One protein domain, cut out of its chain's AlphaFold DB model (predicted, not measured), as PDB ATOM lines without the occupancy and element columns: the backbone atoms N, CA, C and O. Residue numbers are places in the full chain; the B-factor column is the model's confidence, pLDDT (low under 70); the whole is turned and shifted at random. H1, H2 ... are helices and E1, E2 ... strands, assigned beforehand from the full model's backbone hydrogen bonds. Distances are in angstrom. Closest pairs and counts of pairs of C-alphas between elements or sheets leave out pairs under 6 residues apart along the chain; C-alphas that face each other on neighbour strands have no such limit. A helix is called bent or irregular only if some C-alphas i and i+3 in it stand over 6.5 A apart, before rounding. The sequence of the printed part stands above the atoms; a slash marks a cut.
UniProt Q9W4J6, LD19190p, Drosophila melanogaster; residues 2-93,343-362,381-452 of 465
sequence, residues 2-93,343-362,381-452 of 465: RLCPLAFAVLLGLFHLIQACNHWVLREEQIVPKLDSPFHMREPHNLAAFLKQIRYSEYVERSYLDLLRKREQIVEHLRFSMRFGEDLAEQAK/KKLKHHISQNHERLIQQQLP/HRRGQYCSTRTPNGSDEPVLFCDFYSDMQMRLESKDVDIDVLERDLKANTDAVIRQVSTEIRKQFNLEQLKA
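This is residues 2 to 93, 343 to 362 and 381 to 452 of the 465 residues of the protein "LD19190p" of Drosophila melanogaster (UniProt Q9W4J6). Picture a long shaft of helices: H2 and H5 run the same way, side by side over part of their lengths, while H3 runs the opposite way beside an earlier part of H2, with short H4 packed on H3. Residues 2 to 19, which hold H1, stick out as an arm at one end and residues 446 to 452 of H5 at the other, and two strand hairpins, E1 with E2 and E3 with E4, lie on opposite sides of the shaft. The 184 printed residues, in the order H1 E1 E2 H2 H3 E3 E4 H4 H5, are mostly helix, with two antiparallel sheets of two strands each. The whole is extended, with a radius of gyration of the C-alphas of 28.5 A and spans of 121 by 50 by 31 A.

Start with H1, residues 5 to 17, which touches no helix and is irregular: C-alphas 14 and 17 are 7.1 A apart. Next look at the hairpin of E1, residues 24 to 27, and E2, residues 30 to 33, where N 25 and O 32 are 2.8 A apart, within hydrogen-bond range. H2, residues 47 to 92, touches H3, residues 343 to 359, with its residues 49 to 67 alone, at a shallow tilt of 20 degrees, opposite ways; the closest C-alphas, of Val 60 and Ile 349, are 5.5 A apart. In the hairpin of E3, residues 385 to 390, and E4, residues 399 to 404, N 388 and O 401 are 2.8 A apart, within hydrogen-bond range. H4, residues 407 to 412, touches H3; the closest C-alphas, of Ser 350 and Leu 412, are 7.5 A apart. H5, residues 419 to 452, touches residues 78 to 92 of H2 at a shallow tilt of 3 degrees, the same way; the closest C-alphas, of Ala 89 and Val 437, are 4.5 A apart. Every O i to N i+4 pair is within hydrogen-bond range in H2, H4 and H5, against 7 of 9 in H1 and 12 of 13 in H3.

Find C-alpha 5 at (14.235, 50.640, 49.300); from there H1 runs 20.5 A to C-alpha 17. H2 begins at (12.558, 88.787, 45.789) and runs 66.1 A, and H3 runs 25.1 A. E3 measures 15.7 A and E4 16.7 A. H5 runs 49.8 A to C-alpha 452 at (-14.545, 147.871, 101.091).

The C-alphas farthest apart, of Arg 2 and Ala 452, are 121.2 A apart. Residues 94 to 342 are not printed, with 37.8 A between C-alphas 93 and 343, nor are 363 to 380, with 14.1 A between C-alphas 362 and 381. The link from E2 to H2, 13 residues, is long. Low confidence, with pLDDT under 70, is found for 33 residues, among them 2 to 22 and 447 to 452.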
ATOM      1  N   ARG A   2      21.167  45.958  44.132       49.37
ATOM      2  CA  ARG A   2      19.869  46.230  44.760       49.37
ATOM      3  C   ARG A   2      20.112  47.209  45.910       49.37
ATOM      4  O   ARG A   2      20.467  46.784  47.002       49.37
ATOM      5  N   LEU A   3      19.997  48.510  45.654       49.43
ATOM      6  CA  LEU A   3      19.888  49.487  46.735       49.43
ATOM      7  C   LEU A   3      18.520  49.269  47.384       49.43
ATOM      8  O   LEU A   3      17.481  49.428  46.749       49.43
ATOM      9  N   CYS A   4      18.545  48.759  48.612       59.91
ATOM     10  CA  CYS A   4      17.367  48.321  49.344       59.91
ATOM     11  C   CYS A   4      16.439  49.532  49.594       59.91
ATOM     12  O   CYS A   4      16.900  50.512  50.185       59.91
ATOM     13  N   PRO A   5      15.153  49.497  49.189       58.61
ATOM     14  CA  PRO A   5      14.235  50.640  49.300       58.61
ATOM     15  C   PRO A   5      14.027  51.113  50.749       58.61
ATOM     16  O   PRO A   5      13.734  52.283  50.986       58.61
ATOM     17  N   LEU A   6      14.276  50.238  51.730       59.69
ATOM     18  CA  LEU A   6      14.272  50.575  53.154       59.69
ATOM     19  C   LEU A   6      15.341  51.608  53.541       59.69
ATOM     20  O   LEU A   6      15.071  52.446  54.391       59.69
ATOM     21  N   ALA A   7      16.516  51.617  52.903       61.07
ATOM     22  CA  ALA A   7      17.539  52.626  53.197       61.07
ATOM     23  C   ALA A   7      17.110  54.020  52.712       61.07
ATOM     24  O   ALA A   7      17.354  55.014  53.390       61.07
ATOM     25  N   PHE A   8      16.407  54.085  51.575       59.05
ATOM     26  CA  PHE A   8      15.859  55.332  51.040       59.05
ATOM     27  C   PHE A   8      14.710  55.854  51.914       59.05
ATOM     28  O   PHE A   8      14.652  57.046  52.193       59.05
ATOM     29  N   ALA A   9      13.850  54.960  52.417       61.76
ATOM     30  CA  ALA A   9      12.775  55.309  53.346       61.76
ATOM     31  C   ALA A   9      13.292  55.752  54.727       61.76
ATOM     32  O   ALA A   9      12.738  56.678  55.308       61.76
ATOM     33  N   VAL A  10      14.370  55.147  55.242       62.11
ATOM     34  CA  VAL A  10      15.008  55.576  56.502       62.11
ATOM     35  C   VAL A  10      15.719  56.921  56.330       62.11
ATOM     36  O   VAL A  10      15.607  57.773  57.206       62.11
ATOM     37  N   LEU A  11      16.375  57.162  55.188       56.77
ATOM     38  CA  LEU A  11      16.934  58.479  54.860       56.77
ATOM     39  C   LEU A  11      15.826  59.539  54.740       56.77
ATOM     40  O   LEU A  11      15.930  60.577  55.380       56.77
ATOM     41  N   LEU A  12      14.730  59.260  54.023       55.16
ATOM     42  CA  LEU A  12      13.550  60.141  53.957       55.16
ATOM     43  C   LEU A  12      12.892  60.358  55.332       55.16
ATOM     44  O   LEU A  12      12.476  61.471  55.637       55.16
ATOM     45  N   GLY A  13      12.863  59.332  56.188       53.41
ATOM     46  CA  GLY A  13      12.371  59.409  57.566       53.41
ATOM     47  C   GLY A  13      13.234  60.289  58.476       53.41
ATOM     48  O   GLY A  13      12.703  60.979  59.342       53.41
ATOM     49  N   LEU A  14      14.550  60.323  58.245       53.14
ATOM     50  CA  LEU A  14      15.499  61.190  58.954       53.14
ATOM     51  C   LEU A  14      15.433  62.658  58.492       53.14
ATOM     52  O   LEU A  14      15.789  63.550  59.258       53.14
ATOM     53  N   PHE A  15      14.940  62.934  57.278       49.62
ATOM     54  CA  PHE A  15      14.797  64.299  56.750       49.62
ATOM     55  C   PHE A  15      13.524  65.033  57.209       49.62
ATOM     56  O   PHE A  15      13.378  66.224  56.935       49.62
ATOM     57  N   HIS A  16      12.615  64.382  57.945       47.38
ATOM     58  CA  HIS A  16      11.336  64.988  58.345       47.38
ATOM     59  C   HIS A  16      11.416  66.081  59.427       47.38
ATOM     60  O   HIS A  16      10.389  66.643  59.797       47.38
ATOM     61  N   LEU A  17      12.613  66.439  59.894       45.91
ATOM     62  CA  LEU A  17      12.828  67.511  60.871       45.91
ATOM     63  C   LEU A  17      13.938  68.478  60.439       45.91
ATOM     64  O   LEU A  17      14.665  69.001  61.282       45.91
ATOM     65  N   ILE A  18      14.074  68.762  59.135       48.41
ATOM     66  CA  ILE A  18      14.836  69.949  58.717       48.41
ATOM     67  C   ILE A  18      14.069  71.182  59.220       48.41
ATOM     68  O   ILE A  18      13.140  71.671  58.580       48.41
ATOM     69  N   GLN A  19      14.446  71.655  60.408       50.87
ATOM     70  CA  GLN A  19      14.012  72.922  60.988       50.87
ATOM     71  C   GLN A  19      14.602  74.054  60.143       50.87
ATOM     72  O   GLN A  19      15.739  74.479  60.339       50.87
ATOM     73  N   ALA A  20      13.853  74.502  59.141       57.03
ATOM     74  CA  ALA A  20      14.289  75.553  58.236       57.03
ATOM     75  C   ALA A  20      13.907  76.925  58.811       57.03
ATOM     76  O   ALA A  20      12.837  77.459  58.525       57.03
ATOM     77  N   CYS A  21      14.797  77.519  59.610       61.53
ATOM     78  CA  CYS A  21      14.745  78.949  59.907       61.53
ATOM     79  C   CYS A  21      15.609  79.713  58.895       61.53
ATOM     80  O   CYS A  21      16.765  79.354  58.659       61.53
ATOM     81  N   ASN A  22      15.057  80.769  58.292       68.26
ATOM     82  CA  ASN A  22      15.756  81.585  57.297       68.26
ATOM     83  C   ASN A  22      16.383  82.866  57.883       68.26
ATOM     84  O   ASN A  22      17.032  83.599  57.140       68.26
ATOM     85  N   HIS A  23      16.217  83.146  59.184       70.60
ATOM     86  CA  HIS A  23      16.798  84.327  59.829       70.60
ATOM     87  C   HIS A  23      17.404  84.007  61.200       70.60
ATOM     88  O   HIS A  23      16.709  83.647  62.151       70.60
ATOM     89  N   TRP A  24      18.713  84.226  61.300       75.24
ATOM     90  CA  TRP A  24      19.530  83.983  62.482       75.24
ATOM     91  C   TRP A  24      20.182  85.282  62.955       75.24
ATOM     92  O   TRP A  24      20.549  86.127  62.140       75.24
ATOM     93  N   VAL A  25      20.325  85.439  64.267       74.94
ATOM     94  CA  VAL A  25      20.949  86.602  64.907       74.94
ATOM     95  C   VAL A  25      22.014  86.126  65.886       74.94
ATOM     96  O   VAL A  25      21.823  85.135  66.587       74.94
ATOM     97  N   LEU A  26      23.127  86.852  65.956       80.96
ATOM     98  CA  LEU A  26      24.164  86.636  66.960       80.96
ATOM     99  C   LEU A  26      23.737  87.290  68.288       80.96
ATOM    100  O   LEU A  26      23.629  88.514  68.361       80.96
ATOM    101  N   ARG A  27      23.479  86.491  69.330       73.66
ATOM    102  CA  ARG A  27      23.254  86.950  70.712       73.66
ATOM    103  C   ARG A  27      24.288  86.310  71.622       73.66
ATOM    104  O   ARG A  27      24.371  85.092  71.641       73.66
ATOM    105  N   GLU A  28      25.032  87.119  72.378       79.94
ATOM    106  CA  GLU A  28      25.967  86.625  73.407       79.94
ATOM    107  C   GLU A  28      26.865  85.485  72.883       79.94
ATOM    108  O   GLU A  28      26.951  84.413  73.468       79.94
ATOM    109  N   GLU A  29      27.477  85.711  71.713       83.27
ATOM    110  CA  GLU A  29      28.344  84.757  70.993       83.27
ATOM    111  C   GLU A  29      27.655  83.504  70.418       83.27
ATOM    112  O   GLU A  29      28.295  82.721  69.717       83.27
ATOM    113  N   GLN A  30      26.346  83.331  70.611       79.00
ATOM    114  CA  GLN A  30      25.569  82.232  70.039       79.00
ATOM    115  C   GLN A  30      24.694  82.692  68.868       79.00
ATOM    116  O   GLN A  30      24.036  83.734  68.909       79.00
ATOM    117  N   ILE A  31      24.669  81.892  67.801       77.02
ATOM    118  CA  ILE A  31      23.771  82.109  66.664       77.02
ATOM    119  C   ILE A  31      22.415  81.510  67.027       77.02
ATOM    120  O   ILE A  31      22.251  80.292  67.057       77.02
ATOM    121  N   VAL A  32      21.445  82.376  67.300       74.43
ATOM    122  CA  VAL A  32      20.083  81.984  67.658       74.43
ATOM    123  C   VAL A  32      19.103  82.363  66.549       74.43
ATOM    124  O   VAL A  32      19.247  83.408  65.908       74.43
ATOM    125  N   PRO A  33      18.086  81.539  66.290       69.34
ATOM    126  CA  PRO A  33      17.074  81.851  65.294       69.34
ATOM    127  C   PRO A  33      16.131  82.951  65.797       69.34
ATOM    128  O   PRO A  33      15.705  82.951  66.954       69.34
ATOM    129  N   LYS A  34      15.775  83.897  64.922       71.40
ATOM    130  CA  LYS A  34      14.908  85.035  65.269       71.40
ATOM    131  C   LYS A  34      13.461  84.775  64.846       71.40
ATOM    132  O   LYS A  34      13.064  85.138  63.742       71.40
ATOM    133  N   LEU A  35      12.648  84.179  65.722       65.98
ATOM    134  CA  LEU A  35      11.250  83.799  65.429       65.98
ATOM    135  C   LEU A  35      10.344  84.985  65.030       65.98
ATOM    136  O   LEU A  35       9.516  84.880  64.118       65.98
ATOM    137  N   ASP A  36      10.537  86.146  65.654       68.82
ATOM    138  CA  ASP A  36       9.809  87.393  65.384       68.82
ATOM    139  C   ASP A  36      10.303  88.128  64.124       68.82
ATOM    140  O   ASP A  36       9.794  89.193  63.784       68.82
ATOM    141  N   SER A  37      11.264  87.556  63.393       81.16
ATOM    142  CA  SER A  37      11.818  88.133  62.172       81.16
ATOM    143  C   SER A  37      10.730  88.566  61.174       81.16
ATOM    144  O   SER A  37       9.900  87.735  60.781       81.16
ATOM    145  N   PRO A  38      10.781  89.813  60.665       83.19
ATOM    146  CA  PRO A  38       9.875  90.270  59.614       83.19
ATOM    147  C   PRO A  38      10.119  89.582  58.260       83.19
ATOM    148  O   PRO A  38       9.294  89.711  57.356       83.19
ATOM    149  N   PHE A  39      11.220  88.834  58.116       86.62
ATOM    150  CA  PHE A  39      11.634  88.140  56.890       86.62
ATOM    151  C   PHE A  39      11.168  86.676  56.814       86.62
ATOM    152  O   PHE A  39      11.430  85.990  55.824       86.62
ATOM    153  N   HIS A  40      10.429  86.189  57.818       84.93
ATOM    154  CA  HIS A  40       9.627  84.974  57.668       84.93
ATOM    155  C   HIS A  40       8.417  85.284  56.775       84.93
ATOM    156  O   HIS A  40       7.333  85.613  57.261       84.93
ATOM    157  N   MET A  41       8.617  85.247  55.456       85.47
ATOM    158  CA  MET A  41       7.611  85.646  54.469       85.47
ATOM    159  C   MET A  41       6.732  84.477  54.015       85.47
ATOM    160  O   MET A  41       7.185  83.337  53.975       85.47
ATOM    161  N   ARG A  42       5.496  84.776  53.597       84.51
ATOM    162  CA  ARG A  42       4.575  83.799  52.980       84.51
ATOM    163  C   ARG A  42       5.100  83.252  51.655       84.51
ATOM    164  O   ARG A  42       4.930  82.074  51.369       84.51
ATOM    165  N   GLU A  43       5.767  84.105  50.878       87.29
ATOM    166  CA  GLU A  43       6.389  83.767  49.595       87.29
ATOM    167  C   GLU A  43       7.910  83.996  49.661       87.29
ATOM    168  O   GLU A  43       8.402  85.010  49.162       87.29
ATOM    169  N   PRO A  44       8.702  83.085  50.261       85.25
ATOM    170  CA  PRO A  44      10.151  83.277  50.406       85.25
ATOM    171  C   PRO A  44      10.907  83.445  49.078       85.25
ATOM    172  O   PRO A  44      11.988  84.021  49.054       85.25
ATOM    173  N   HIS A  45      10.342  82.954  47.973       88.17
ATOM    174  CA  HIS A  45      10.911  83.044  46.625       88.17
ATOM    175  C   HIS A  45      10.667  84.408  45.947       88.17
ATOM    176  O   HIS A  45      11.267  84.702  44.913       88.17
ATOM    177  N   ASN A  46       9.794  85.252  46.504       90.77
ATOM    178  CA  ASN A  46       9.433  86.541  45.925       90.77
ATOM    179  C   ASN A  46      10.441  87.632  46.332       90.77
ATOM    180  O   ASN A  46      10.260  88.345  47.323       90.77
ATOM    181  N   LEU A  47      11.508  87.789  45.541       91.40
ATOM    182  CA  LEU A  47      12.558  88.787  45.789       91.40
ATOM    183  C   LEU A  47      12.007  90.222  45.878       91.40
ATOM    184  O   LEU A  47      12.457  91.012  46.706       91.40
ATOM    185  N   ALA A  48      11.014  90.578  45.058       92.51
ATOM    186  CA  ALA A  48      10.434  91.920  45.069       92.51
ATOM    187  C   ALA A  48       9.686  92.216  46.381       92.51
ATOM    188  O   ALA A  48       9.774  93.333  46.903       92.51
ATOM    189  N   ALA A  49       8.971  91.227  46.930       90.68
ATOM    190  CA  ALA A  49       8.362  91.319  48.253       90.68
ATOM    191  C   ALA A  49       9.433  91.422  49.348       90.68
ATOM    192  O   ALA A  49       9.335  92.304  50.199       90.68
ATOM    193  N   PHE A  50      10.500  90.621  49.266       91.67
ATOM    194  CA  PHE A  50      11.620  90.657  50.213       91.67
ATOM    195  C   PHE A  50      12.304  92.032  50.276       91.67
ATOM    196  O   PHE A  50      12.465  92.601  51.355       91.67
ATOM    197  N   LEU A  51      12.621  92.637  49.127       92.94
ATOM    198  CA  LEU A  51      13.219  93.977  49.073       92.94
ATOM    199  C   LEU A  51      12.278  95.073  49.604       92.94
ATOM    200  O   LEU A  51      12.725  96.052  50.204       92.94
ATOM    201  N   LYS A  52      10.959  94.941  49.398       93.14
ATOM    202  CA  LYS A  52       9.967  95.833  50.028       93.14
ATOM    203  C   LYS A  52       9.927  95.636  51.544       93.14
ATOM    204  O   LYS A  52       9.841  96.627  52.261       93.14
ATOM    205  N   GLN A  53      10.037  94.395  52.010       92.59
ATOM    206  CA  GLN A  53      10.026  94.046  53.427       92.59
ATOM    207  C   GLN A  53      11.184  94.697  54.189       92.59
ATOM    208  O   GLN A  53      10.952  95.266  55.251       92.59
ATOM    209  N   ILE A  54      12.397  94.696  53.618       92.64
ATOM    210  CA  ILE A  54      13.560  95.402  54.189       92.64
ATOM    211  C   ILE A  54      13.234  96.886  54.382       92.64
ATOM    212  O   ILE A  54      13.293  97.392  55.501       92.64
ATOM    213  N   ARG A  55      12.795  97.565  53.312       94.94
ATOM    214  CA  ARG A  55      12.497  99.008  53.349       94.94
ATOM    215  C   ARG A  55      11.412  99.366  54.360       94.94
ATOM    216  O   ARG A  55      11.537 100.362  55.066       94.94
ATOM    217  N   TYR A  56      10.340  98.577  54.429       94.75
ATOM    218  CA  TYR A  56       9.279  98.818  55.403       94.75
ATOM    219  C   TYR A  56       9.746  98.553  56.839       94.75
ATOM    220  O   TYR A  56       9.380  99.319  57.725       94.75
ATOM    221  N   SER A  57      10.568  97.523  57.069       93.00
ATOM    222  CA  SER A  57      11.109  97.199  58.396       93.00
ATOM    223  C   SER A  57      11.997  98.327  58.911       93.00
ATOM    224  O   SER A  57      11.779  98.825  60.013       93.00
ATOM    225  N   GLU A  58      12.939  98.788  58.084       94.79
ATOM    226  CA  GLU A  58      13.823  99.912  58.410       94.79
ATOM    227  C   GLU A  58      13.036 101.197  58.688       94.79
ATOM    228  O   GLU A  58      13.308 101.899  59.663       94.79
ATOM    229  N   TYR A  59      12.034 101.501  57.854       96.11
ATOM    230  CA  TYR A  59      11.169 102.661  58.056       96.11
ATOM    231  C   TYR A  59      10.421 102.578  59.391       96.11
ATOM    232  O   TYR A  59      10.446 103.532  60.162       96.11
ATOM    233  N   VAL A  60       9.771 101.446  59.683       96.03
ATOM    234  CA  VAL A  60       8.972 101.262  60.903       96.03
ATOM    235  C   VAL A  60       9.841 101.377  62.156       96.03
ATOM    236  O   VAL A  60       9.473 102.107  63.075       96.03
ATOM    237  N   GLU A  61      11.005 100.725  62.188       93.88
ATOM    238  CA  GLU A  61      11.927 100.796  63.328       93.88
ATOM    239  C   GLU A  61      12.448 102.221  63.550       93.88
ATOM    240  O   GLU A  61      12.379 102.743  64.666       93.88
ATOM    241  N   ARG A  62      12.901 102.891  62.484       96.94
ATOM    242  CA  ARG A  62      13.421 104.261  62.567       96.94
ATOM    243  C   ARG A  62      12.340 105.263  62.962       96.94
ATOM    244  O   ARG A  62      12.535 106.049  63.886       96.94
ATOM    245  N   SER A  63      11.190 105.230  62.295       97.36
ATOM    246  CA  SER A  63      10.088 106.150  62.575       97.36
ATOM    247  C   SER A  63       9.472 105.922  63.955       97.36
ATOM    248  O   SER A  63       8.995 106.879  64.560       97.36
ATOM    249  N   TYR A  64       9.509 104.702  64.499       96.26
ATOM    250  CA  TYR A  64       9.098 104.452  65.882       96.26
ATOM    251  C   TYR A  64      10.015 105.160  66.894       96.26
ATOM    252  O   TYR A  64       9.523 105.786  67.832       96.26
ATOM    253  N   LEU A  65      11.336 105.150  66.682       95.66
ATOM    254  CA  LEU A  65      12.265 105.929  67.513       95.66
ATOM    255  C   LEU A  65      12.017 107.441  67.379       95.66
ATOM    256  O   LEU A  65      12.062 108.166  68.374       95.66
ATOM    257  N   ASP A  66      11.709 107.925  66.173       96.15
ATOM    258  CA  ASP A  66      11.319 109.324  65.944       96.15
ATOM    259  C   ASP A  66      10.034 109.688  66.700       96.15
ATOM    260  O   ASP A  66       9.932 110.777  67.270       96.15
ATOM    261  N   LEU A  67       9.069 108.765  66.746       95.85
ATOM    262  CA  LEU A  67       7.820 108.919  67.484       95.85
ATOM    263  C   LEU A  67       8.085 109.062  68.990       95.85
ATOM    264  O   LEU A  67       7.562 109.988  69.607       95.85
ATOM    265  N   LEU A  68       8.945 108.220  69.574       95.24
ATOM    266  CA  LEU A  68       9.323 108.320  70.991       95.24
ATOM    267  C   LEU A  68       9.996 109.661  71.320       95.24
ATOM    268  O   LEU A  68       9.634 110.303  72.306       95.24
ATOM    269  N   ARG A  69      10.908 110.132  70.459       95.75
ATOM    270  CA  ARG A  69      11.556 111.445  70.624       95.75
ATOM    271  C   ARG A  69      10.553 112.596  70.554       95.75
ATOM    272  O   ARG A  69      10.591 113.498  71.386       95.75
ATOM    273  N   LYS A  70       9.616 112.554  69.600       95.41
ATOM    274  CA  LYS A  70       8.537 113.550  69.500       95.41
ATOM    275  C   LYS A  70       7.640 113.551  70.736       95.41
ATOM    276  O   LYS A  70       7.245 114.618  71.195       95.41
ATOM    277  N   ARG A  71       7.331 112.380  71.298       94.95
ATOM    278  CA  ARG A  71       6.552 112.278  72.539       94.95
ATOM    279  C   ARG A  71       7.252 112.994  73.694       94.95
ATOM    280  O   ARG A  71       6.618 113.782  74.387       94.95
ATOM    281  N   GLU A  72       8.545 112.743  73.885       94.25
ATOM    282  CA  GLU A  72       9.345 113.398  74.927       94.25
ATOM    283  C   GLU A  72       9.341 114.927  74.768       94.25
ATOM    284  O   GLU A  72       9.078 115.648  75.729       94.25
ATOM    285  N   GLN A  73       9.502 115.423  73.537       95.01
ATOM    286  CA  GLN A  73       9.406 116.854  73.228       95.01
ATOM    287  C   GLN A  73       8.027 117.444  73.555       95.01
ATOM    288  O   GLN A  73       7.943 118.512  74.159       95.01
ATOM    289  N   ILE A  74       6.937 116.754  73.199       94.81
ATOM    290  CA  ILE A  74       5.570 117.195  73.524       94.81
ATOM    291  C   ILE A  74       5.373 117.258  75.043       94.81
ATOM    292  O   ILE A  74       4.805 118.229  75.542       94.81
ATOM    293  N   VAL A  75       5.868 116.269  75.793       93.18
ATOM    294  CA  VAL A  75       5.794 116.259  77.264       93.18
ATOM    295  C   VAL A  75       6.557 117.442  77.869       93.18
ATOM    296  O   VAL A  75       6.026 118.117  78.754       93.18
ATOM    297  N   GLU A  76       7.754 117.757  77.373       94.25
ATOM    298  CA  GLU A  76       8.500 118.952  77.795       94.25
ATOM    299  C   GLU A  76       7.747 120.247  77.482       94.25
ATOM    300  O   GLU A  76       7.617 121.136  78.331       94.25
ATOM    301  N   HIS A  77       7.169 120.346  76.287       94.64
ATOM    302  CA  HIS A  77       6.382 121.509  75.915       94.64
ATOM    303  C   HIS A  77       5.104 121.668  76.759       94.64
ATOM    304  O   HIS A  77       4.712 122.803  77.055       94.64
ATOM    305  N   LEU A  78       4.468 120.570  77.182       92.15
ATOM    306  CA  LEU A  78       3.338 120.593  78.118       92.15
ATOM    307  C   LEU A  78       3.767 121.130  79.493       92.15
ATOM    308  O   LEU A  78       3.080 121.984  80.058       92.15
ATOM    309  N   ARG A  79       4.928 120.705  80.009       92.15
ATOM    310  CA  ARG A  79       5.501 121.243  81.260       92.15
ATOM    311  C   ARG A  79       5.799 122.735  81.149       92.15
ATOM    312  O   ARG A  79       5.525 123.497  82.075       92.15
ATOM    313  N   PHE A  80       6.334 123.174  80.011       92.34
ATOM    314  CA  PHE A  80       6.548 124.595  79.745       92.34
ATOM    315  C   PHE A  80       5.232 125.387  79.723       92.34
ATOM    316  O   PHE A  80       5.167 126.446  80.343       92.34
ATOM    317  N   SER A  81       4.172 124.858  79.096       90.42
ATOM    318  CA  SER A  81       2.840 125.488  79.080       90.42
ATOM    319  C   SER A  81       2.289 125.732  80.488       90.42
ATOM    320  O   SER A  81       1.762 126.808  80.755       90.42
ATOM    321  N   MET A  82       2.453 124.770  81.405       88.65
ATOM    322  CA  MET A  82       2.006 124.927  82.796       88.65
ATOM    323  C   MET A  82       2.718 126.096  83.489       88.65
ATOM    324  O   MET A  82       2.058 126.974  84.039       88.65
ATOM    325  N   ARG A  83       4.055 126.166  83.385       91.03
ATOM    326  CA  ARG A  83       4.848 127.278  83.945       91.03
ATOM    327  C   ARG A  83       4.483 128.624  83.323       91.03
ATOM    328  O   ARG A  83       4.413 129.632  84.018       91.03
ATOM    329  N   PHE A  84       4.231 128.645  82.014       90.02
ATOM    330  CA  PHE A  84       3.751 129.849  81.340       90.02
ATOM    331  C   PHE A  84       2.388 130.286  81.899       90.02
ATOM    332  O   PHE A  84       2.146 131.477  82.086       90.02
ATOM    333  N   GLY A  85       1.499 129.334  82.189       88.53
ATOM    334  CA  GLY A  85       0.209 129.603  82.815       88.53
ATOM    335  C   GLY A  85       0.313 130.198  84.219       88.53
ATOM    336  O   GLY A  85      -0.428 131.126  84.536       88.53
ATOM    337  N   GLU A  86       1.259 129.725  85.031       89.49
ATOM    338  CA  GLU A  86       1.545 130.284  86.361       89.49
ATOM    339  C   GLU A  86       2.024 131.739  86.277       89.49
ATOM    340  O   GLU A  86       1.508 132.600  86.989       89.49
ATOM    341  N   ASP A  87       2.952 132.031  85.363       89.89
ATOM    342  CA  ASP A  87       3.428 133.392  85.091       89.89
ATOM    343  C   ASP A  87       2.286 134.302  84.598       89.89
ATOM    344  O   ASP A  87       2.145 135.443  85.039       89.89
ATOM    345  N   LEU A  88       1.400 133.787  83.739       89.64
ATOM    346  CA  LEU A  88       0.220 134.526  83.287       89.64
ATOM    347  C   LEU A  88      -0.753 134.826  84.440       89.64
ATOM    348  O   LEU A  88      -1.299 135.927  84.510       89.64
ATOM    349  N   ALA A  89      -0.959 133.875  85.353       87.52
ATOM    350  CA  ALA A  89      -1.796 134.072  86.532       87.52
ATOM    351  C   ALA A  89      -1.188 135.089  87.510       87.52
ATOM    352  O   ALA A  89      -1.914 135.925  88.043       87.52
ATOM    353  N   GLU A  90       0.133 135.071  87.703       87.21
ATOM    354  CA  GLU A  90       0.834 136.069  88.516       87.21
ATOM    355  C   GLU A  90       0.638 137.477  87.952       87.21
ATOM    356  O   GLU A  90       0.300 138.407  88.685       87.21
ATOM    357  N   GLN A  91       0.766 137.634  86.635       85.16
ATOM    358  CA  GLN A  91       0.514 138.915  85.984       85.16
ATOM    359  C   GLN A  91      -0.944 139.338  86.045       85.16
ATOM    360  O   GLN A  91      -1.220 140.521  86.209       85.16
ATOM    361  N   ALA A  92      -1.889 138.403  85.982       84.35
ATOM    362  CA  ALA A  92      -3.309 138.721  86.079       84.35
ATOM    363  C   ALA A  92      -3.689 139.412  87.404       84.35
ATOM    364  O   ALA A  92      -4.733 140.059  87.467       84.35
ATOM    365  N   LYS A  93      -2.838 139.367  88.442       81.95
ATOM    366  CA  LYS A  93      -3.022 140.155  89.673       81.95
ATOM    367  C   LYS A  93      -3.110 141.658  89.416       81.95
ATOM    368  O   LYS A  93      -3.865 142.339  90.106       81.95
ATOM    369  N   LYS A 343       0.308 112.325  65.575       95.72
ATOM    370  CA  LYS A 343      -0.794 111.480  65.091       95.72
ATOM    371  C   LYS A 343      -0.570 110.980  63.668       95.72
ATOM    372  O   LYS A 343      -0.728 109.788  63.403       95.72
ATOM    373  N   LYS A 344      -0.174 111.871  62.755       96.61
ATOM    374  CA  LYS A 344       0.163 111.494  61.376       96.61
ATOM    375  C   LYS A 344       1.318 110.503  61.344       96.61
ATOM    376  O   LYS A 344       1.224 109.506  60.637       96.61
ATOM    377  N   LEU A 345       2.395 110.749  62.090       96.60
ATOM    378  CA  LEU A 345       3.551 109.856  62.109       96.60
ATOM    379  C   LEU A 345       3.162 108.459  62.610       96.60
ATOM    380  O   LEU A 345       3.449 107.479  61.925       96.60
ATOM    381  N   LYS A 346       2.431 108.367  63.732       96.35
ATOM    382  CA  LYS A 346       1.914 107.088  64.247       96.35
ATOM    383  C   LYS A 346       1.088 106.353  63.190       96.35
ATOM    384  O   LYS A 346       1.311 105.169  62.961       96.35
ATOM    385  N   HIS A 347       0.188 107.060  62.507       95.20
ATOM    386  CA  HIS A 347      -0.644 106.475  61.456       95.20
ATOM    387  C   HIS A 347       0.187 105.884  60.305       95.20
ATOM    388  O   HIS A 347      -0.048 104.745  59.907       95.20
ATOM    389  N   HIS A 348       1.202 106.605  59.814       96.72
ATOM    390  CA  HIS A 348       2.089 106.090  58.765       96.72
ATOM    391  C   HIS A 348       2.907 104.880  59.233       96.72
ATOM    392  O   HIS A 348       3.150 103.968  58.439       96.72
ATOM    393  N   ILE A 349       3.338 104.843  60.498       96.22
ATOM    394  CA  ILE A 349       4.040 103.678  61.054       96.22
ATOM    395  C   ILE A 349       3.103 102.470  61.077       96.22
ATOM    396  O   ILE A 349       3.468 101.421  60.551       96.22
ATOM    397  N   SER A 350       1.879 102.626  61.591       93.11
ATOM    398  CA  SER A 350       0.876 101.555  61.613       93.11
ATOM    399  C   SER A 350       0.557 101.025  60.213       93.11
ATOM    400  O   SER A 350       0.532  99.814  60.021       93.11
ATOM    401  N   GLN A 351       0.396 101.897  59.212       92.83
ATOM    402  CA  GLN A 351       0.140 101.479  57.826       92.83
ATOM    403  C   GLN A 351       1.299 100.681  57.213       92.83
ATOM    404  O   GLN A 351       1.077  99.675  56.539       92.83
ATOM    405  N   ASN A 352       2.546 101.120  57.414       93.95
ATOM    406  CA  ASN A 352       3.708 100.384  56.908       93.95
ATOM    407  C   ASN A 352       3.907  99.063  57.662       93.95
ATOM    408  O   ASN A 352       4.253  98.056  57.047       93.95
ATOM    409  N   HIS A 353       3.620  99.042  58.964       92.68
ATOM    410  CA  HIS A 353       3.658  97.823  59.767       92.68
ATOM    411  C   HIS A 353       2.583  96.813  59.353       92.68
ATOM    412  O   HIS A 353       2.852  95.619  59.244       92.68
ATOM    413  N   GLU A 354       1.381  97.272  59.014       88.60
ATOM    414  CA  GLU A 354       0.335  96.398  58.483       88.60
ATOM    415  C   GLU A 354       0.765  95.750  57.157       88.60
ATOM    416  O   GLU A 354       0.595  94.544  56.964       88.60
ATOM    417  N   ARG A 355       1.418  96.516  56.271       89.77
ATOM    418  CA  ARG A 355       2.006  95.989  55.026       89.77
ATOM    419  C   ARG A 355       3.089  94.940  55.299       89.77
ATOM    420  O   ARG A 355       3.133  93.940  54.585       89.77
ATOM    421  N   LEU A 356       3.913  95.126  56.338       89.80
ATOM    422  CA  LEU A 356       4.881  94.115  56.782       89.80
ATOM    423  C   LEU A 356       4.177  92.827  57.220       89.80
ATOM    424  O   LEU A 356       4.601  91.742  56.819       89.80
ATOM    425  N   ILE A 357       3.132  92.929  58.049       87.39
ATOM    426  CA  ILE A 357       2.384  91.770  58.571       87.39
ATOM    427  C   ILE A 357       1.697  91.009  57.431       87.39
ATOM    428  O   ILE A 357       1.668  89.779  57.434       87.39
ATOM    429  N   GLN A 358       1.159  91.710  56.430       85.12
ATOM    430  CA  GLN A 358       0.482  91.081  55.291       85.12
ATOM    431  C   GLN A 358       1.393  90.136  54.491       85.12
ATOM    432  O   GLN A 358       0.916  89.107  54.017       85.12
ATOM    433  N   GLN A 359       2.686  90.450  54.375       87.71
ATOM    434  CA  GLN A 359       3.669  89.618  53.663       87.71
ATOM    435  C   GLN A 359       4.301  88.534  54.549       87.71
ATOM    436  O   GLN A 359       4.928  87.596  54.052       87.71
ATOM    437  N   GLN A 360       4.127  88.638  55.867       85.78
ATOM    438  CA  GLN A 360       4.677  87.717  56.852       85.78
ATOM    439  C   GLN A 360       3.833  86.447  57.017       85.78
ATOM    440  O   GLN A 360       2.599  86.465  56.945       85.78
ATOM    441  N   LEU A 361       4.512  85.334  57.297       84.04
ATOM    442  CA  LEU A 361       3.886  84.141  57.863       84.04
ATOM    443  C   LEU A 361       3.287  84.499  59.231       84.04
ATOM    444  O   LEU A 361       3.981  85.154  60.020       84.04
ATOM    445  N   PRO A 362       2.047  84.077  59.535       82.91
ATOM    446  CA  PRO A 362       1.448  84.314  60.844       82.91
ATOM    447  C   PRO A 362       2.335  83.791  61.976       82.91
ATOM    448  O   PRO A 362       2.923  82.714  61.838       82.91
ATOM    449  N   HIS A 381       0.876  83.289  74.209       68.61
ATOM    450  CA  HIS A 381      -0.481  83.241  74.782       68.61
ATOM    451  C   HIS A 381      -0.801  84.459  75.657       68.61
ATOM    452  O   HIS A 381      -1.970  84.789  75.839       68.61
ATOM    453  N   ARG A 382       0.223  85.154  76.169       74.44
ATOM    454  CA  ARG A 382       0.067  86.444  76.857       74.44
ATOM    455  C   ARG A 382      -0.115  87.615  75.895       74.44
ATOM    456  O   ARG A 382      -0.483  88.703  76.334       74.44
ATOM    457  N   ARG A 383       0.144  87.424  74.600       79.26
ATOM    458  CA  ARG A 383      -0.077  88.457  73.589       79.26
ATOM    459  C   ARG A 383      -1.543  88.447  73.187       79.26
ATOM    460  O   ARG A 383      -2.128  87.390  72.958       79.26
ATOM    461  N   GLY A 384      -2.131  89.633  73.070       81.89
ATOM    462  CA  GLY A 384      -3.444  89.769  72.444       81.89
ATOM    463  C   GLY A 384      -3.421  89.294  70.985       81.89
ATOM    464  O   GLY A 384      -2.358  89.071  70.393       81.89
ATOM    465  N   GLN A 385      -4.609  89.158  70.404       85.80
ATOM    466  CA  GLN A 385      -4.778  88.816  68.997       85.80
ATOM    467  C   GLN A 385      -5.312  90.021  68.227       85.80
ATOM    468  O   GLN A 385      -6.237  90.694  68.674       85.80
ATOM    469  N   TYR A 386      -4.738  90.255  67.054       82.67
ATOM    470  CA  TYR A 386      -5.225  91.218  66.082       82.67
ATOM    471  C   TYR A 386      -6.021  90.479  65.011       82.67
ATOM    472  O   TYR A 386      -5.496  89.566  64.372       82.67
ATOM    473  N   CYS A 387      -7.264  90.902  64.793       85.97
ATOM    474  CA  CYS A 387      -8.143  90.344  63.776       85.97
ATOM    475  C   CYS A 387      -8.463  91.394  62.708       85.97
ATOM    476  O   CYS A 387      -8.870  92.510  63.022       85.97
ATOM    477  N   SER A 388      -8.308  91.024  61.437       80.58
ATOM    478  CA  SER A 388      -8.653  91.863  60.285       80.58
ATOM    479  C   SER A 388      -9.452  91.066  59.267       80.58
ATOM    480  O   SER A 388      -9.083  89.944  58.921       80.58
ATOM    481  N   THR A 389     -10.536  91.648  58.768       82.12
ATOM    482  CA  THR A 389     -11.337  91.060  57.694       82.12
ATOM    483  C   THR A 389     -10.681  91.360  56.350       82.12
ATOM    484  O   THR A 389     -10.381  92.517  56.061       82.12
ATOM    485  N   ARG A 390     -10.434  90.336  55.528       80.15
ATOM    486  CA  ARG A 390      -9.809  90.478  54.201       80.15
ATOM    487  C   ARG A 390     -10.512  89.579  53.192       80.15
ATOM    488  O   ARG A 390     -10.927  88.484  53.551       80.15
ATOM    489  N   THR A 391     -10.586  89.998  51.936       81.25
ATOM    490  CA  THR A 391     -11.006  89.144  50.818       81.25
ATOM    491  C   THR A 391      -9.767  88.471  50.217       81.25
ATOM    492  O   THR A 391      -8.871  89.161  49.724       81.25
ATOM    493  N   PRO A 392      -9.619  87.138  50.322       77.29
ATOM    494  CA  PRO A 392      -8.505  86.430  49.697       77.29
ATOM    495  C   PRO A 392      -8.516  86.627  48.173       77.29
ATOM    496  O   PRO A 392      -9.583  86.695  47.567       77.29
ATOM    497  N   ASN A 393      -7.342  86.662  47.534       75.29
ATOM    498  CA  ASN A 393      -7.260  86.719  46.070       75.29
ATOM    499  C   ASN A 393      -8.044  85.546  45.450       75.29
ATOM    500  O   ASN A 393      -7.687  84.389  45.673       75.29
ATOM    501  N   GLY A 394      -9.084  85.851  44.669       78.41
ATOM    502  CA  GLY A 394      -9.935  84.855  44.007       78.41
ATOM    503  C   GLY A 394     -11.186  84.423  44.785       78.41
ATOM    504  O   GLY A 394     -11.881  83.528  44.316       78.41
ATOM    505  N   SER A 395     -11.482  85.037  45.935       79.25
ATOM    506  CA  SER A 395     -12.731  84.841  46.681       79.25
ATOM    507  C   SER A 395     -13.446  86.175  46.905       79.25
ATOM    508  O   SER A 395     -12.819  87.148  47.330       79.25
ATOM    509  N   ASP A 396     -14.759  86.201  46.670       84.91
ATOM    510  CA  ASP A 396     -15.631  87.340  46.997       84.91
ATOM    511  C   ASP A 396     -16.064  87.340  48.475       84.91
ATOM    512  O   ASP A 396     -16.690  88.289  48.952       84.91
ATOM    513  N   GLU A 397     -15.722  86.292  49.232       89.37
ATOM    514  CA  GLU A 397     -16.114  86.162  50.631       89.37
ATOM    515  C   GLU A 397     -15.079  86.805  51.576       89.37
ATOM    516  O   GLU A 397     -13.887  86.472  51.532       89.37
ATOM    517  N   PRO A 398     -15.504  87.715  52.473       88.08
ATOM    518  CA  PRO A 398     -14.628  88.289  53.482       88.08
ATOM    519  C   PRO A 398     -14.269  87.239  54.544       88.08
ATOM    520  O   PRO A 398     -15.130  86.734  55.259       88.08
ATOM    521  N   VAL A 399     -12.978  86.957  54.700       87.25
ATOM    522  CA  VAL A 399     -12.446  86.035  55.710       87.25
ATOM    523  C   VAL A 399     -11.843  86.830  56.865       87.25
ATOM    524  O   VAL A 399     -11.074  87.773  56.663       87.25
ATOM    525  N   LEU A 400     -12.179  86.447  58.099       86.27
ATOM    526  CA  LEU A 400     -11.570  87.004  59.303       86.27
ATOM    527  C   LEU A 400     -10.200  86.355  59.540       86.27
ATOM    528  O   LEU A 400     -10.108  85.166  59.839       86.27
ATOM    529  N   PHE A 401      -9.133  87.142  59.440       82.28
ATOM    530  CA  PHE A 401      -7.772  86.705  59.738       82.28
ATOM    531  C   PHE A 401      -7.348  87.225  61.106       82.28
ATOM    532  O   PHE A 401      -7.183  88.434  61.264       82.28
ATOM    533  N   CYS A 402      -7.125  86.318  62.057       85.62
ATOM    534  CA  CYS A 402      -6.596  86.631  63.383       85.62
ATOM    535  C   CYS A 402      -5.168  86.092  63.545       85.62
ATOM    536  O   CYS A 402      -4.894  84.950  63.179       85.62
ATOM    537  N   ASP A 403      -4.269  86.899  64.106       84.76
ATOM    538  CA  ASP A 403      -2.906  86.488  64.468       84.76
ATOM    539  C   ASP A 403      -2.477  87.133  65.795       84.76
ATOM    540  O   ASP A 403      -3.085  88.101  66.254       84.76
ATOM    541  N   PHE A 404      -1.434  86.597  66.429       85.08
ATOM    542  CA  PHE A 404      -0.868  87.179  67.645       85.08
ATOM    543  C   PHE A 404      -0.239  88.547  67.363       85.08
ATOM    544  O   PHE A 404       0.327  88.788  66.295       85.08
ATOM    545  N   TYR A 405      -0.275  89.440  68.350       84.81
ATOM    546  CA  TYR A 405       0.421  90.714  68.243       84.81
ATOM    547  C   TYR A 405       1.940  90.541  68.092       84.81
ATOM    548  O   TYR A 405       2.612  89.886  68.892       84.81
ATOM    549  N   SER A 406       2.501  91.202  67.077       83.36
ATOM    550  CA  SER A 406       3.948  91.426  66.973       83.36
ATOM    551  C   SER A 406       4.438  92.395  68.055       83.36
ATOM    552  O   SER A 406       3.687  93.286  68.454       83.36
ATOM    553  N   ASP A 407       5.717  92.313  68.426       84.66
ATOM    554  CA  ASP A 407       6.352  93.220  69.394       84.66
ATOM    555  C   ASP A 407       6.157  94.699  69.023       84.66
ATOM    556  O   ASP A 407       5.832  95.528  69.872       84.66
ATOM    557  N   MET A 408       6.304  95.037  67.738       87.90
ATOM    558  CA  MET A 408       6.089  96.399  67.244       87.90
ATOM    559  C   MET A 408       4.631  96.849  67.402       87.90
ATOM    560  O   MET A 408       4.378  97.978  67.807       87.90
ATOM    561  N   GLN A 409       3.661  95.973  67.140       88.25
ATOM    562  CA  GLN A 409       2.247  96.307  67.322       88.25
ATOM    563  C   GLN A 409       1.908  96.506  68.808       88.25
ATOM    564  O   GLN A 409       1.263  97.494  69.145       88.25
ATOM    565  N   MET A 410       2.434  95.664  69.706       87.77
ATOM    566  CA  MET A 410       2.307  95.877  71.157       87.77
ATOM    567  C   MET A 410       2.887  97.233  71.581       87.77
ATOM    568  O   MET A 410       2.297  97.948  72.385       87.77
ATOM    569  N   ARG A 411       4.031  97.623  71.005       91.23
ATOM    570  CA  ARG A 411       4.644  98.940  71.224       91.23
ATOM    571  C   ARG A 411       3.789 100.088  70.683       91.23
ATOM    572  O   ARG A 411       3.693 101.114  71.352       91.23
ATOM    573  N   LEU A 412       3.160  99.935  69.518       91.05
ATOM    574  CA  LEU A 412       2.267 100.939  68.917       91.05
ATOM    575  C   LEU A 412       0.937 101.106  69.672       91.05
ATOM    576  O   LEU A 412       0.313 102.170  69.600       91.05
ATOM    577  N   GLU A 413       0.523 100.075  70.401       87.97
ATOM    578  CA  GLU A 413      -0.652 100.071  71.280       87.97
ATOM    579  C   GLU A 413      -0.322 100.424  72.736       87.97
ATOM    580  O   GLU A 413      -1.218 100.584  73.564       87.97
ATOM    581  N   SER A 414       0.961 100.587  73.059       89.51
ATOM    582  CA  SER A 414       1.384 100.994  74.394       89.51
ATOM    583  C   SER A 414       0.904 102.409  74.736       89.51
ATOM    584  O   SER A 414       0.776 103.286  73.874       89.51
ATOM    585  N   LYS A 415       0.717 102.658  76.037       85.45
ATOM    586  CA  LYS A 415       0.358 103.982  76.571       85.45
ATOM    587  C   LYS A 415       1.385 105.062  76.232       85.45
ATOM    588  O   LYS A 415       1.047 106.242  76.226       85.45
ATOM    589  N   ASP A 416       2.630 104.684  75.943       83.47
ATOM    590  CA  ASP A 416       3.679 105.645  75.614       83.47
ATOM    591  C   ASP A 416       3.445 106.352  74.281       83.47
ATOM    592  O   ASP A 416       3.890 107.480  74.101       83.47
ATOM    593  N   VAL A 417       2.692 105.749  73.366       88.05
ATOM    594  CA  VAL A 417       2.372 106.351  72.065       88.05
ATOM    595  C   VAL A 417       0.872 106.561  71.880       88.05
ATOM    596  O   VAL A 417       0.380 106.675  70.753       88.05
ATOM    597  N   ASP A 418       0.122 106.596  72.978       90.08
ATOM    598  CA  ASP A 418      -1.305 106.883  72.957       90.08
ATOM    599  C   ASP A 418      -1.544 108.373  72.660       90.08
ATOM    600  O   ASP A 418      -1.208 109.259  73.448       90.08
ATOM    601  N   ILE A 419      -2.119 108.643  71.487       90.66
ATOM    602  CA  ILE A 419      -2.421 110.002  71.026       90.66
ATOM    603  C   ILE A 419      -3.517 110.617  71.897       90.66
ATOM    604  O   ILE A 419      -3.454 111.807  72.199       90.66
ATOM    605  N   ASP A 420      -4.489 109.813  72.334       91.16
ATOM    606  CA  ASP A 420      -5.643 110.307  73.077       91.16
ATOM    607  C   ASP A 420      -5.216 110.825  74.452       91.16
ATOM    608  O   ASP A 420      -5.821 111.757  74.976       91.16
ATOM    609  N   VAL A 421      -4.164 110.240  75.038       91.53
ATOM    610  CA  VAL A 421      -3.551 110.739  76.278       91.53
ATOM    611  C   VAL A 421      -2.940 112.120  76.046       91.53
ATOM    612  O   VAL A 421      -3.264 113.045  76.783       91.53
ATOM    613  N   LEU A 422      -2.142 112.300  74.988       90.81
ATOM    614  CA  LEU A 422      -1.510 113.592  74.681       90.81
ATOM    615  C   LEU A 422      -2.535 114.690  74.354       90.81
ATOM    616  O   LEU A 422      -2.392 115.824  74.813       90.81
ATOM    617  N   GLU A 423      -3.578 114.368  73.582       93.08
ATOM    618  CA  GLU A 423      -4.670 115.304  73.278       93.08
ATOM    619  C   GLU A 423      -5.435 115.701  74.553       93.08
ATOM    620  O   GLU A 423      -5.729 116.885  74.761       93.08
ATOM    621  N   ARG A 424      -5.719 114.732  75.438       93.34
ATOM    622  CA  ARG A 424      -6.354 114.981  76.740       93.34
ATOM    623  C   ARG A 424      -5.488 115.856  77.643       93.34
ATOM    624  O   ARG A 424      -6.011 116.818  78.203       93.34
ATOM    625  N   ASP A 425      -4.194 115.574  77.744       92.09
ATOM    626  CA  ASP A 425      -3.260 116.329  78.586       92.09
ATOM    627  C   ASP A 425      -3.105 117.775  78.101       92.09
ATOM    628  O   ASP A 425      -3.140 118.708  78.904       92.09
ATOM    629  N   LEU A 426      -3.015 117.992  76.781       92.22
ATOM    630  CA  LEU A 426      -2.960 119.335  76.199       92.22
ATOM    631  C   LEU A 426      -4.226 120.144  76.504       92.22
ATOM    632  O   LEU A 426      -4.145 121.321  76.877       92.22
ATOM    633  N   LYS A 427      -5.401 119.519  76.371       92.93
ATOM    634  CA  LYS A 427      -6.677 120.163  76.696       92.93
ATOM    635  C   LYS A 427      -6.776 120.485  78.188       92.93
ATOM    636  O   LYS A 427      -7.070 121.624  78.540       92.93
ATOM    637  N   ALA A 428      -6.472 119.518  79.053       92.92
ATOM    638  CA  ALA A 428      -6.516 119.690  80.502       92.92
ATOM    639  C   ALA A 428      -5.573 120.804  80.982       92.92
ATOM    640  O   ALA A 428      -5.952 121.599  81.840       92.92
ATOM    641  N   ASN A 429      -4.378 120.898  80.395       90.02
ATOM    642  CA  ASN A 429      -3.411 121.960  80.658       90.02
ATOM    643  C   ASN A 429      -3.967 123.334  80.252       90.02
ATOM    644  O   ASN A 429      -4.011 124.253  81.065       90.02
ATOM    645  N   THR A 430      -4.498 123.452  79.031       89.30
ATOM    646  CA  THR A 430      -5.106 124.702  78.544       89.30
ATOM    647  C   THR A 430      -6.254 125.162  79.453       89.30
ATOM    648  O   THR A 430      -6.302 126.323  79.863       89.30
ATOM    649  N   ASP A 431      -7.142 124.240  79.837       91.29
ATOM    650  CA  ASP A 431      -8.263 124.517  80.740       91.29
ATOM    651  C   ASP A 431      -7.787 124.900  82.152       91.29
ATOM    652  O   ASP A 431      -8.374 125.778  82.793       91.29
ATOM    653  N   ALA A 432      -6.719 124.267  82.648       89.89
ATOM    654  CA  ALA A 432      -6.120 124.587  83.940       89.89
ATOM    655  C   ALA A 432      -5.569 126.017  83.961       89.89
ATOM    656  O   ALA A 432      -5.867 126.754  84.901       89.89
ATOM    657  N   VAL A 433      -4.862 126.438  82.907       86.09
ATOM    658  CA  VAL A 433      -4.349 127.810  82.790       86.09
ATOM    659  C   VAL A 433      -5.488 128.828  82.774       86.09
ATOM    660  O   VAL A 433      -5.473 129.780  83.555       86.09
ATOM    661  N   ILE A 434      -6.514 128.618  81.941       85.75
ATOM    662  CA  ILE A 434      -7.676 129.521  81.868       85.75
ATOM    663  C   ILE A 434      -8.353 129.630  83.237       85.75
ATOM    664  O   ILE A 434      -8.688 130.731  83.691       85.75
ATOM    665  N   ARG A 435      -8.536 128.495  83.922       88.03
ATOM    666  CA  ARG A 435      -9.132 128.456  85.260       88.03
ATOM    667  C   ARG A 435      -8.272 129.202  86.273       88.03
ATOM    668  O   ARG A 435      -8.831 129.950  87.072       88.03
ATOM    669  N   GLN A 436      -6.954 129.026  86.252       86.13
ATOM    670  CA  GLN A 436      -6.028 129.668  87.185       86.13
ATOM    671  C   GLN A 436      -6.053 131.192  87.032       86.13
ATOM    672  O   GLN A 436      -6.283 131.894  88.015       86.13
ATOM    673  N   VAL A 437      -5.941 131.692  85.798       83.34
ATOM    674  CA  VAL A 437      -6.041 133.127  85.482       83.34
ATOM    675  C   VAL A 437      -7.393 133.691  85.927       83.34
ATOM    676  O   VAL A 437      -7.454 134.689  86.641       83.34
ATOM    677  N   SER A 438      -8.491 133.012  85.583       83.19
ATOM    678  CA  SER A 438      -9.846 133.440  85.965       83.19
ATOM    679  C   SER A 438     -10.052 133.454  87.482       83.19
ATOM    680  O   SER A 438     -10.722 134.336  88.019       83.19
ATOM    681  N   THR A 439      -9.497 132.464  88.182       85.18
ATOM    682  CA  THR A 439      -9.590 132.354  89.642       85.18
ATOM    683  C   THR A 439      -8.806 133.467  90.314       85.18
ATOM    684  O   THR A 439      -9.319 134.057  91.261       85.18
ATOM    685  N   GLU A 440      -7.616 133.802  89.813       81.54
ATOM    686  CA  GLU A 440      -6.824 134.893  90.373       81.54
ATOM    687  C   GLU A 440      -7.537 136.238  90.191       81.54
ATOM    688  O   GLU A 440      -7.738 136.952  91.172       81.54
ATOM    689  N   ILE A 441      -8.064 136.527  88.995       77.33
ATOM    690  CA  ILE A 441      -8.863 137.741  88.745       77.33
ATOM    691  C   ILE A 441     -10.065 137.818  89.707       77.33
ATOM    692  O   ILE A 441     -10.302 138.849  90.339       77.33
ATOM    693  N   ARG A 442     -10.815 136.719  89.888       78.22
ATOM    694  CA  ARG A 442     -11.971 136.673  90.807       78.22
ATOM    695  C   ARG A 442     -11.580 136.832  92.275       78.22
ATOM    696  O   ARG A 442     -12.246 137.549  93.017       78.22
ATOM    697  N   LYS A 443     -10.525 136.146  92.716       78.38
ATOM    698  CA  LYS A 443     -10.028 136.203  94.098       78.38
ATOM    699  C   LYS A 443      -9.682 137.633  94.472       78.38
ATOM    700  O   LYS A 443     -10.056 138.106  95.545       78.38
ATOM    701  N   GLN A 444      -8.994 138.306  93.567       69.97
ATOM    702  CA  GLN A 444      -8.588 139.675  93.760       69.97
ATOM    703  C   GLN A 444      -9.809 140.622  93.838       69.97
ATOM    704  O   GLN A 444      -9.887 141.451  94.744       69.97
ATOM    705  N   PHE A 445     -10.836 140.401  93.008       67.83
ATOM    706  CA  PHE A 445     -12.097 141.158  93.056       67.83
ATOM    707  C   PHE A 445     -12.832 140.992  94.399       67.83
ATOM    708  O   PHE A 445     -13.296 141.966  94.998       67.83
ATOM    709  N   ASN A 446     -12.900 139.757  94.909       71.07
ATOM    710  CA  ASN A 446     -13.545 139.439  96.187       71.07
ATOM    711  C   ASN A 446     -12.795 140.030  97.390       71.07
ATOM    712  O   ASN A 446     -13.422 140.486  98.349       71.07
ATOM    713  N   LEU A 447     -11.458 140.038  97.358       69.39
ATOM    714  CA  LEU A 447     -10.640 140.606  98.431       69.39
ATOM    715  C   LEU A 447     -10.934 142.101  98.626       69.39
ATOM    716  O   LEU A 447     -11.021 142.565  99.763       69.39
ATOM    717  N   GLU A 448     -11.138 142.842  97.536       59.48
ATOM    718  CA  GLU A 448     -11.510 144.257  97.596       59.48
ATOM    719  C   GLU A 448     -12.952 144.469  98.056       59.48
ATOM    720  O   GLU A 448     -13.187 145.368  98.858       59.48
ATOM    721  N   GLN A 449     -13.915 143.625  97.660       65.25
ATOM    722  CA  GLN A 449     -15.260 143.687  98.254       65.25
ATOM    723  C   GLN A 449     -15.204 143.526  99.778       65.25
ATOM    724  O   GLN A 449     -15.885 144.246 100.506       65.25
ATOM    725  N   LEU A 450     -14.335 142.639 100.269       66.11
ATOM    726  CA  LEU A 450     -14.133 142.423 101.697       66.11
ATOM    727  C   LEU A 450     -13.431 143.611 102.379       66.11
ATOM    728  O   LEU A 450     -13.791 143.972 103.498       66.11
ATOM    729  N   LYS A 451     -12.440 144.237 101.726       69.64
ATOM    730  CA  LYS A 451     -11.780 145.457 102.228       69.64
ATOM    731  C   LYS A 451     -12.728 146.654 102.235       69.64
ATOM    732  O   LYS A 451     -12.754 147.379 103.222       69.64
ATOM    733  N   ALA A 452     -13.525 146.833 101.183       60.61
ATOM    734  CA  ALA A 452     -14.545 147.871 101.091       60.61
ATOM    735  C   ALA A 452     -15.618 147.680 102.171       60.61
ATOM    736  O   ALA A 452     -15.936 148.628 102.884       60.61
TER     737      ALA A 452